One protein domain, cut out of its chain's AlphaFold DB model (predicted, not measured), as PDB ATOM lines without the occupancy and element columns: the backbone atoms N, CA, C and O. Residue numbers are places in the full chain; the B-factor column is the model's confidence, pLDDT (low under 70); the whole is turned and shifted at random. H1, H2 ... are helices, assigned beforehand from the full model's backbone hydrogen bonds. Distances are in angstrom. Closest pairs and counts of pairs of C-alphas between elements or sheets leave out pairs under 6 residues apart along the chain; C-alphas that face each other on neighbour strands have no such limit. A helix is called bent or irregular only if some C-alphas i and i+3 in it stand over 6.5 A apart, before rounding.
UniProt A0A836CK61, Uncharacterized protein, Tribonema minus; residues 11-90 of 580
ATOM      1  N   GLN A  11     259.180 282.013 276.641       76.12
ATOM      2  CA  GLN A  11     258.824 281.359 277.904       76.12
ATOM      3  C   GLN A  11     259.003 279.846 277.796       76.12
ATOM      4  O   GLN A  11     259.571 279.252 278.706       76.12
ATOM      5  N   SER A  12     258.631 279.229 276.672       78.38
ATOM      6  CA  SER A  12     258.828 277.793 276.441       78.38
ATOM      7  C   SER A  12     260.307 277.398 276.388       78.38
ATOM      8  O   SER A  12     260.688 276.392 276.985       78.38
ATOM      9  N   ARG A  13     261.170 278.206 275.751       79.25
ATOM     10  CA  ARG A  13     262.635 277.995 275.785       79.25
ATOM     11  C   ARG A  13     263.190 278.093 277.210       79.25
ATOM     12  O   ARG A  13     264.040 277.299 277.607       79.25
ATOM     13  N   ARG A  14     262.678 279.036 278.009       79.19
ATOM     14  CA  ARG A  14     263.075 279.207 279.413       79.19
ATOM     15  C   ARG A  14     262.560 278.077 280.309       79.19
ATOM     16  O   ARG A  14     263.323 277.571 281.118       79.19
ATOM     17  N   ALA A  15     261.327 277.621 280.102       81.31
ATOM     18  CA  ALA A  15     260.755 276.459 280.777       81.31
ATOM     19  C   ALA A  15     261.515 275.167 280.432       81.31
ATOM     20  O   ALA A  15     261.720 274.329 281.308       81.31
ATOM     21  N   LEU A  16     261.995 275.031 279.189       80.38
ATOM     22  CA  LEU A  16     262.913 273.962 278.800       80.38
ATOM     23  C   LEU A  16     264.228 274.074 279.578       80.38
ATOM     24  O   LEU A  16     264.615 273.095 280.206       80.38
ATOM     25  N   LEU A  17     264.876 275.246 279.629       82.94
ATOM     26  CA  LEU A  17     266.079 275.441 280.454       82.94
ATOM     27  C   LEU A  17     265.837 275.121 281.937       82.94
ATOM     28  O   LEU A  17     266.664 274.444 282.536       82.94
ATOM     29  N   ASP A  18     264.718 275.547 282.524       81.62
ATOM     30  CA  ASP A  18     264.402 275.290 283.932       81.62
ATOM     31  C   ASP A  18     264.166 273.785 284.193       81.62
ATOM     32  O   ASP A  18     264.769 273.221 285.109       81.62
ATOM     33  N   ALA A  19     263.414 273.088 283.331       80.12
ATOM     34  CA  ALA A  19     263.242 271.628 283.387       80.12
ATOM     35  C   ALA A  19     264.564 270.862 283.160       80.12
ATOM     36  O   ALA A  19     264.838 269.830 283.783       80.12
ATOM     37  N   LEU A  20     265.430 271.381 282.287       79.19
ATOM     38  CA  LEU A  20     266.769 270.854 282.033       79.19
ATOM     39  C   LEU A  20     267.752 271.154 283.181       79.19
ATOM     40  O   LEU A  20     268.701 270.384 283.381       79.19
ATOM     41  N   ASN A  21     267.512 272.195 283.977       81.56
ATOM     42  CA  ASN A  21     268.342 272.614 285.107       81.56
ATOM     43  C   ASN A  21     267.859 272.069 286.466       81.56
ATOM     44  O   ASN A  21     268.594 272.172 287.447       81.56
ATOM     45  N   GLU A  22     266.686 271.422 286.541       80.00
ATOM     46  CA  GLU A  22     266.298 270.650 287.729       80.00
ATOM     47  C   GLU A  22     267.407 269.652 288.102       80.00
ATOM     48  O   GLU A  22     267.840 268.838 287.272       80.00
ATOM     49  N   GLU A  23     267.882 269.710 289.352       68.56
ATOM     50  CA  GLU A  23     268.940 268.815 289.817       68.56
ATOM     51  C   GLU A  23     268.528 267.342 289.665       68.56
ATOM     52  O   GLU A  23     267.359 266.996 289.866       68.56
ATOM     53  N   PRO A  24     269.473 266.439 289.341       64.62
ATOM     54  CA  PRO A  24     269.187 265.018 289.187       64.62
ATOM     55  C   PRO A  24     268.777 264.397 290.532       64.62
ATOM     56  O   PRO A  24     269.603 263.878 291.284       64.62
ATOM     57  N   ARG A  25     267.469 264.432 290.833       54.69
ATOM     58  CA  ARG A  25     266.843 263.896 292.053       54.69
ATOM     59  C   ARG A  25     266.922 262.364 292.114       54.69
ATOM     60  O   ARG A  25     265.908 261.693 291.954       54.69
ATOM     61  N   ARG A  26     268.122 261.811 292.334       61.84
ATOM     62  CA  ARG A  26     268.466 260.398 292.643       61.84
ATOM     63  C   ARG A  26     267.944 259.288 291.703       61.84
ATOM     64  O   ARG A  26     268.322 258.136 291.886       61.84
ATOM     65  N   LYS A  27     267.119 259.592 290.699       69.75
ATOM     66  CA  LYS A  27     266.567 258.622 289.741       69.75
ATOM     67  C   LYS A  27     267.676 258.103 288.826       69.75
ATOM     68  O   LYS A  27     268.350 258.891 288.170       69.75
ATOM     69  N   SER A  28     267.816 256.783 288.730       75.25
ATOM     70  CA  SER A  28     268.795 256.102 287.863       75.25
ATOM     71  C   SER A  28     268.651 256.427 286.370       75.25
ATOM     72  O   SER A  28     269.609 256.240 285.631       75.25
ATOM     73  N   LEU A  29     267.486 256.942 285.955       88.00
ATOM     74  CA  LEU A  29     267.105 257.235 284.566       88.00
ATOM     75  C   LEU A  29     267.108 258.741 284.216       88.00
ATOM     76  O   LEU A  29     266.522 259.146 283.211       88.00
ATOM     77  N   TRP A  30     267.693 259.602 285.063       92.56
ATOM     78  CA  TRP A  30     267.642 261.061 284.855       92.56
ATOM     79  C   TRP A  30     268.326 261.506 283.557       92.56
ATOM     80  O   TRP A  30     267.913 262.492 282.952       92.56
ATOM     81  N   TRP A  31     269.377 260.795 283.147       94.75
ATOM     82  CA  TRP A  31     270.142 261.119 281.949       94.75
ATOM     83  C   TRP A  31     269.351 260.748 280.701       94.75
ATOM     84  O   TRP A  31     269.129 261.597 279.853       94.75
ATOM     85  N   GLU A  32     268.840 259.523 280.653       94.62
ATOM     86  CA  GLU A  32     268.053 258.956 279.558       94.62
ATOM     87  C   GLU A  32     266.781 259.781 279.295       94.62
ATOM     88  O   GLU A  32     266.364 259.957 278.150       94.62
ATOM     89  N   GLN A  33     266.174 260.339 280.351       93.12
ATOM     90  CA  GLN A  33     265.053 261.270 280.226       93.12
ATOM     91  C   GLN A  33     265.476 262.605 279.591       93.12
ATOM     92  O   GLN A  33     264.785 263.092 278.696       93.12
ATOM     93  N   LYS A  34     266.589 263.203 280.037       93.44
ATOM     94  CA  LYS A  34     267.063 264.502 279.526       93.44
ATOM     95  C   LYS A  34     267.661 264.400 278.119       93.44
ATOM     96  O   LYS A  34     267.411 265.276 277.302       93.44
ATOM     97  N   GLU A  35     268.367 263.312 277.821       95.50
ATOM     98  CA  GLU A  35     268.839 262.931 276.486       95.50
ATOM     99  C   GLU A  35     267.667 262.829 275.507       95.50
ATOM    100  O   GLU A  35     267.694 263.490 274.474       95.50
ATOM    101  N   ARG A  36     266.591 262.111 275.866       94.81
ATOM    102  CA  ARG A  36     265.391 262.008 275.023       94.81
ATOM    103  C   ARG A  36     264.725 263.361 274.773       94.81
ATOM    104  O   ARG A  36     264.388 263.648 273.633       94.81
ATOM    105  N   VAL A  37     264.526 264.178 275.812       92.19
ATOM    106  CA  VAL A  37     263.916 265.517 275.665       92.19
ATOM    107  C   VAL A  37     264.774 266.416 274.774       92.19
ATOM    108  O   VAL A  37     264.235 267.156 273.956       92.19
ATOM    109  N   LEU A  38     266.101 266.340 274.901       93.94
ATOM    110  CA  LEU A  38     267.006 267.161 274.108       93.94
ATOM    111  C   LEU A  38     267.109 266.682 272.655       93.94
ATOM    112  O   LEU A  38     267.085 267.515 271.761       93.94
ATOM    113  N   GLN A  39     267.164 265.371 272.402       94.81
ATOM    114  CA  GLN A  39     267.128 264.801 271.047       94.81
ATOM    115  C   GLN A  39     265.819 265.137 270.323       94.81
ATOM    116  O   GLN A  39     265.846 265.546 269.167       94.81
ATOM    117  N   ASP A  40     264.684 265.015 271.016       92.81
ATOM    118  CA  ASP A  40     263.366 265.377 270.488       92.81
ATOM    119  C   ASP A  40     263.294 266.877 270.155       92.81
ATOM    120  O   ASP A  40     262.820 267.258 269.088       92.81
ATOM    121  N   TRP A  41     263.853 267.741 271.009       90.25
ATOM    122  CA  TRP A  41     263.963 269.174 270.723       90.25
ATOM    123  C   TRP A  41     264.889 269.476 269.531       90.25
ATOM    124  O   TRP A  41     264.474 270.183 268.618       90.25
ATOM    125  N   LEU A  42     266.096 268.899 269.474       91.50
ATOM    126  CA  LEU A  42     267.025 269.079 268.347       91.50
ATOM    127  C   LEU A  42     266.397 268.652 267.007       91.50
ATOM    128  O   LEU A  42     266.573 269.338 266.003       91.50
ATOM    129  N   ALA A  43     265.617 267.567 266.997       91.56
ATOM    130  CA  ALA A  43     264.923 267.085 265.803       91.56
ATOM    131  C   ALA A  43     263.799 268.021 265.313       91.56
ATOM    132  O   ALA A  43     263.495 268.033 264.121       91.56
ATOM    133  N   HIS A  44     263.182 268.802 266.207       90.62
ATOM    134  CA  HIS A  44     262.099 269.734 265.863       90.62
ATOM    135  C   HIS A  44     262.585 271.142 265.471       90.62
ATOM    136  O   HIS A  44     261.826 271.870 264.829       90.62
ATOM    137  N   TYR A  45     263.811 271.534 265.842       86.75
ATOM    138  CA  TYR A  45     264.350 272.886 265.618       86.75
ATOM    139  C   TYR A  45     265.752 272.885 264.955       86.75
ATOM    140  O   TYR A  45     266.654 273.555 265.458       86.75
ATOM    141  N   PRO A  46     265.978 272.168 263.830       83.25
ATOM    142  CA  PRO A  46     267.298 272.104 263.194       83.25
ATOM    143  C   PRO A  46     267.767 273.464 262.649       83.25
ATOM    144  O   PRO A  46     268.943 273.803 262.772       83.25
ATOM    145  N   ASP A  47     266.852 274.264 262.093       84.06
ATOM    146  CA  ASP A  47     267.184 275.531 261.424       84.06
ATOM    147  C   ASP A  47     267.461 276.677 262.413       84.06
ATOM    148  O   ASP A  47     268.334 277.510 262.173       84.06
ATOM    149  N   GLU A  48     266.759 276.708 263.555       76.69
ATOM    150  CA  GLU A  48     266.936 277.734 264.602       76.69
ATOM    151  C   GLU A  48     268.275 277.579 265.355       76.69
ATOM    152  O   GLU A  48     268.708 278.493 266.051       76.69
ATOM    153  N   LEU A  49     268.956 276.438 265.200       76.25
ATOM    154  CA  LEU A  49     270.224 276.114 265.865       76.25
ATOM    155  C   LEU A  49     271.423 276.138 264.907       76.25
ATOM    156  O   LEU A  49     272.497 275.637 265.244       76.25
ATOM    157  N   SER A  50     271.264 276.758 263.733       67.75
ATOM    158  CA  SER A  50     272.267 276.844 262.657       67.75
ATOM    159  C   SER A  50     273.495 277.726 262.982       67.75
ATOM    160  O   SER A  50     274.255 278.122 262.098       67.75
ATOM    161  N   VAL A  51     273.744 278.020 264.264       78.88
ATOM    162  CA  VAL A  51     275.034 278.546 264.731       78.88
ATOM    163  C   VAL A  51     276.074 277.437 264.563       78.88
ATOM    164  O   VAL A  51     276.110 276.451 265.305       78.88
ATOM    165  N   GLU A  52     276.886 277.588 263.519       75.25
ATOM    166  CA  GLU A  52     277.679 276.528 262.899       75.25
ATOM    167  C   GLU A  52     278.554 275.755 263.913       75.25
ATOM    168  O   GLU A  52     279.548 276.256 264.438       75.25
ATOM    169  N   GLY A  53     278.163 274.505 264.197       86.69
ATOM    170  CA  GLY A  53     278.881 273.580 265.085       86.69
ATOM    171  C   GLY A  53     278.314 273.415 266.504       86.69
ATOM    172  O   GLY A  53     278.688 272.453 267.178       86.69
ATOM    173  N   ALA A  54     277.387 274.262 266.965       90.12
ATOM    174  CA  ALA A  54     276.851 274.155 268.328       90.12
ATOM    175  C   ALA A  54     275.997 272.886 268.539       90.12
ATOM    176  O   ALA A  54     276.156 272.189 269.543       90.12
ATOM    177  N   VAL A  55     275.166 272.517 267.553       91.50
ATOM    178  CA  VAL A  55     274.406 271.249 267.551       91.50
ATOM    179  C   VAL A  55     275.346 270.044 267.644       91.50
ATOM    180  O   VAL A  55     275.191 269.215 268.537       91.50
ATOM    181  N   GLN A  56     276.390 269.997 266.808       93.25
ATOM    182  CA  GLN A  56     277.381 268.911 266.803       93.25
ATOM    183  C   GLN A  56     278.111 268.788 268.152       93.25
ATOM    184  O   GLN A  56     278.425 267.686 268.609       93.25
ATOM    185  N   LEU A  57     278.376 269.916 268.821       94.25
ATOM    186  CA  LEU A  57     278.979 269.929 270.151       94.25
ATOM    187  C   LEU A  57     278.031 269.347 271.211       94.25
ATOM    188  O   LEU A  57     278.480 268.563 272.053       94.25
ATOM    189  N   ILE A  58     276.738 269.687 271.157       95.06
ATOM    190  CA  ILE A  58     275.694 269.140 272.038       95.06
ATOM    191  C   ILE A  58     275.534 267.629 271.813       95.06
ATOM    192  O   ILE A  58     275.590 266.866 272.781       95.06
ATOM    193  N   GLU A  59     275.420 267.185 270.559       95.25
ATOM    194  CA  GLU A  59     275.357 265.765 270.181       95.25
ATOM    195  C   GLU A  59     276.588 264.993 270.676       95.25
ATOM    196  O   GLU A  59     276.456 263.933 271.290       95.25
ATOM    197  N   SER A  60     277.789 265.562 270.526       97.00
ATOM    198  CA  SER A  60     279.029 264.962 271.032       97.00
ATOM    199  C   SER A  60     279.061 264.858 272.566       97.00
ATOM    200  O   SER A  60     279.551 263.863 273.112       97.00
ATOM    201  N   GLN A  61     278.519 265.840 273.302       97.56
ATOM    202  CA  GLN A  61     278.386 265.719 274.762       97.56
ATOM    203  C   GLN A  61     277.336 264.674 275.168       97.56
ATOM    204  O   GLN A  61     277.546 263.989 276.177       97.56
ATOM    205  N   LEU A  62     276.242 264.527 274.409       97.25
ATOM    206  CA  LEU A  62     275.249 263.471 274.617       97.25
ATOM    207  C   LEU A  62     275.881 262.089 274.417       97.25
ATOM    208  O   LEU A  62     275.932 261.308 275.366       97.25
ATOM    209  N   GLU A  63     276.476 261.818 273.252       97.56
ATOM    210  CA  GLU A  63     277.139 260.536 272.969       97.56
ATOM    211  C   GLU A  63     278.181 260.197 274.050       97.56
ATOM    212  O   GLU A  63     278.201 259.092 274.603       97.56
ATOM    213  N   ARG A  64     278.997 261.181 274.448       97.62
ATOM    214  CA  ARG A  64     279.999 261.023 275.507       97.62
ATOM    215  C   ARG A  64     279.393 260.704 276.876       97.62
ATOM    216  O   ARG A  64     279.978 259.921 277.624       97.62
ATOM    217  N   GLY A  65     278.273 261.325 277.247       96.75
ATOM    218  CA  GLY A  65     277.588 261.049 278.515       96.75
ATOM    219  C   GLY A  65     276.896 259.682 278.525       96.75
ATOM    220  O   GLY A  65     276.908 258.986 279.546       96.75
ATOM    221  N   SER A  66     276.380 259.252 277.376       96.69
ATOM    222  CA  SER A  66     275.783 257.927 277.189       96.69
ATOM    223  C   SER A  66     276.845 256.821 277.216       96.69
ATOM    224  O   SER A  66     276.666 255.825 277.917       96.69
ATOM    225  N   ALA A  67     278.010 257.037 276.594       97.44
ATOM    226  CA  ALA A  67     279.159 256.125 276.655       97.44
ATOM    227  C   ALA A  67     279.864 256.087 278.030       97.44
ATOM    228  O   ALA A  67     280.488 255.082 278.391       97.44
ATOM    229  N   HIS A  68     279.808 257.173 278.809       96.69
ATOM    230  CA  HIS A  68     280.539 257.307 280.073       96.69
ATOM    231  C   HIS A  68     279.642 257.821 281.216       96.69
ATOM    232  O   HIS A  68     279.643 259.019 281.511       96.69
ATOM    233  N   PRO A  69     278.954 256.924 281.955       94.31
ATOM    234  CA  PRO A  69     278.021 257.305 283.020       94.31
ATOM    235  C   PRO A  69     278.598 258.243 284.093       94.31
ATOM    236  O   PRO A  69     277.914 259.147 284.566       94.31
ATOM    237  N   HIS A  70     279.883 258.089 284.427       93.00
ATOM    238  CA  HIS A  70     280.592 258.939 285.391       93.00
ATOM    239  C   HIS A  70     280.866 260.372 284.884       93.00
ATOM    240  O   HIS A  70     281.173 261.254 285.684       93.00
ATOM    241  N   LEU A  71     280.750 260.626 283.574       94.94
ATOM    242  CA  LEU A  71     280.894 261.954 282.970       94.94
ATOM    243  C   LEU A  71     279.555 262.658 282.726       94.94
ATOM    244  O   LEU A  71     279.577 263.863 282.487       94.94
ATOM    245  N   ARG A  72     278.409 261.966 282.837       94.88
ATOM    246  CA  ARG A  72     277.060 262.499 282.545       94.88
ATOM    247  C   ARG A  72     276.816 263.889 283.126       94.88
ATOM    248  O   ARG A  72     276.431 264.793 282.400       94.88
ATOM    249  N   PHE A  73     277.124 264.107 284.404       91.31
ATOM    250  CA  PHE A  73     276.951 265.417 285.050       91.31
ATOM    251  C   PHE A  73     277.854 266.522 284.468       91.31
ATOM    252  O   PHE A  73     277.462 267.686 284.420       91.31
ATOM    253  N   LYS A  74     279.059 266.173 284.000       92.25
ATOM    254  CA  LYS A  74     279.981 267.114 283.347       92.25
ATOM    255  C   LYS A  74     279.543 267.415 281.912       92.25
ATOM    256  O   LYS A  74     279.480 268.586 281.557       92.25
ATOM    257  N   CYS A  75     279.195 266.389 281.133       96.38
ATOM    258  CA  CYS A  75     278.617 266.549 279.797       96.38
ATOM    259  C   CYS A  75     277.345 267.406 279.857       96.38
ATOM    260  O   CYS A  75     277.218 268.365 279.103       96.38
ATOM    261  N   TRP A  76     276.465 267.139 280.830       95.50
ATOM    262  CA  TRP A  76     275.243 267.910 281.048       95.50
ATOM    263  C   TRP A  76     275.518 269.392 281.306       95.50
ATOM    264  O   TRP A  76     274.912 270.252 280.679       95.50
ATOM    265  N   LYS A  77     276.484 269.716 282.177       91.19
ATOM    266  CA  LYS A  77     276.874 271.114 282.418       91.19
ATOM    267  C   LYS A  77     277.375 271.822 281.163       91.19
ATOM    268  O   LYS A  77     277.086 273.000 281.007       91.19
ATOM    269  N   HIS A  78     278.113 271.130 280.296       93.69
ATOM    270  CA  HIS A  78     278.556 271.703 279.026       93.69
ATOM    271  C   HIS A  78     277.353 271.965 278.108       93.69
ATOM    272  O   HIS A  78     277.195 273.086 277.648       93.69
ATOM    273  N   ILE A  79     276.451 270.989 277.947       94.88
ATOM    274  CA  ILE A  79     275.205 271.132 277.172       94.88
ATOM    275  C   ILE A  79     274.399 272.365 277.613       94.88
ATOM    276  O   ILE A  79     274.007 273.162 276.772       94.88
ATOM    277  N   ILE A  80     274.193 272.567 278.921       92.88
ATOM    278  CA  ILE A  80     273.455 273.733 279.441       92.88
ATOM    279  C   ILE A  80     274.156 275.064 279.115       92.88
ATOM    280  O   ILE A  80     273.474 276.053 278.869       92.88
ATOM    281  N   ILE A  81     275.493 275.105 279.112       89.19
ATOM    282  CA  ILE A  81     276.257 276.319 278.779       89.19
ATOM    283  C   ILE A  81     276.101 276.665 277.294       89.19
ATOM    284  O   ILE A  81     275.813 277.816 276.981       89.19
ATOM    285  N   GLU A  82     276.235 275.682 276.401       91.88
ATOM    286  CA  GLU A  82     276.058 275.898 274.957       91.88
ATOM    287  C   GLU A  82     274.605 276.280 274.626       91.88
ATOM    288  O   GLU A  82     274.369 277.240 273.900       91.88
ATOM    289  N   LEU A  83     273.617 275.604 275.230       90.44
ATOM    290  CA  LEU A  83     272.200 275.963 275.082       90.44
ATOM    291  C   LEU A  83     271.901 277.379 275.585       90.44
ATOM    292  O   LEU A  83     271.140 278.094 274.945       90.44
ATOM    293  N   ALA A  84     272.486 277.805 276.708       88.62
ATOM    294  CA  ALA A  84     272.316 279.172 277.196       88.62
ATOM    295  C   ALA A  84     272.911 280.197 276.217       88.62
ATOM    296  O   ALA A  84     272.245 281.176 275.900       88.62
ATOM    297  N   ALA A  85     274.108 279.938 275.676       88.56
ATOM    298  CA  ALA A  85     274.735 280.810 274.683       88.56
ATOM    299  C   ALA A  85     273.880 280.956 273.408       88.56
ATOM    300  O   ALA A  85     273.678 282.073 272.942       88.56
ATOM    301  N   LEU A  86     273.312 279.856 272.899       86.38
ATOM    302  CA  LEU A  86     272.390 279.874 271.752       86.38
ATOM    303  C   LEU A  86     271.080 280.627 272.032       86.38
ATOM    304  O   LEU A  86     270.471 281.174 271.120       86.38
ATOM    305  N   LEU A  87     270.619 280.636 273.285       84.62
ATOM    306  CA  LEU A  87     269.346 281.248 273.677       84.62
ATOM    307  C   LEU A  87     269.465 282.727 274.081       84.62
ATOM    308  O   LEU A  87     268.441 283.414 274.122       84.62
ATOM    309  N   ASP A  88     270.677 283.208 274.366       82.62
ATOM    310  CA  ASP A  88     270.949 284.602 274.731       82.62
ATOM    311  C   ASP A  88     271.272 285.502 273.508       82.62
ATOM    312  O   ASP A  88     271.066 286.713 273.594       82.62
ATOM    313  N   ASP A  89     271.718 284.946 272.369       70.12
ATOM    314  CA  ASP A  89     272.200 285.720 271.196       70.12
ATOM    315  C   ASP A  89     271.073 286.336 270.329       70.12
ATOM    316  O   ASP A  89     271.256 287.350 269.658       70.12
ATOM    317  N   GLU A  90     269.846 285.814 270.427       62.31
ATOM    318  CA  GLU A  90     268.636 286.315 269.737       62.31
ATOM    319  C   GLU A  90     268.116 287.675 270.283       62.31
ATOM    320  O   GLU A  90     266.998 288.102 269.984       62.31
TER     321      GLU A  90
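Overview. This is residues 11 to 90 of the 580 residues of an uncharacterized protein of Tribonema minus (UniProt A0A836CK61). Four helices make an up-and-down bundle, each running against the one before, with H1 and H3 at opposite corners and H2 and H4 between them. Longest is H4, in a hairpin with H3. The printed part has 80 residues, helices H1 to H4 in order and no named strand: all helix, compact, radius of gyration of the C-alphas 12.2 A, spans 34 by 25 by 19 A.

Arrangement. Start at H4, residues 69 to 90, irregular: C-alphas 70 and 73 are 7.4 A apart. H3, residues 54 to 67, touches it, opposite ways at a shallow tilt of 14 degrees; closest C-alphas Gly 65 and Arg 72, 4.3 A. H1, residues 11 to 21, touches H4 at residues 80 to 87 alone; closest C-alphas Leu 17 and Ile 80, 7.6 A. H2, residues 30 to 44, is close but not clearly touching H3; closest C-alphas Glu 35 and Leu 62, 6.7 A. Each O i to N i+4 pair is within hydrogen-bond range in H1, H2 and H3, and 14 of 18 in H4.

Along the chain. Find C-alpha 11, beginning H1, at (258.824, 281.359, 277.904). H4 runs 33.3 A to C-alpha 90 at (268.636, 286.315, 269.737).

Size, cuts and confidence. The printed part has no cut; no link is long. Look for pLDDT under 70 at residues 23 to 27, 50 and 90.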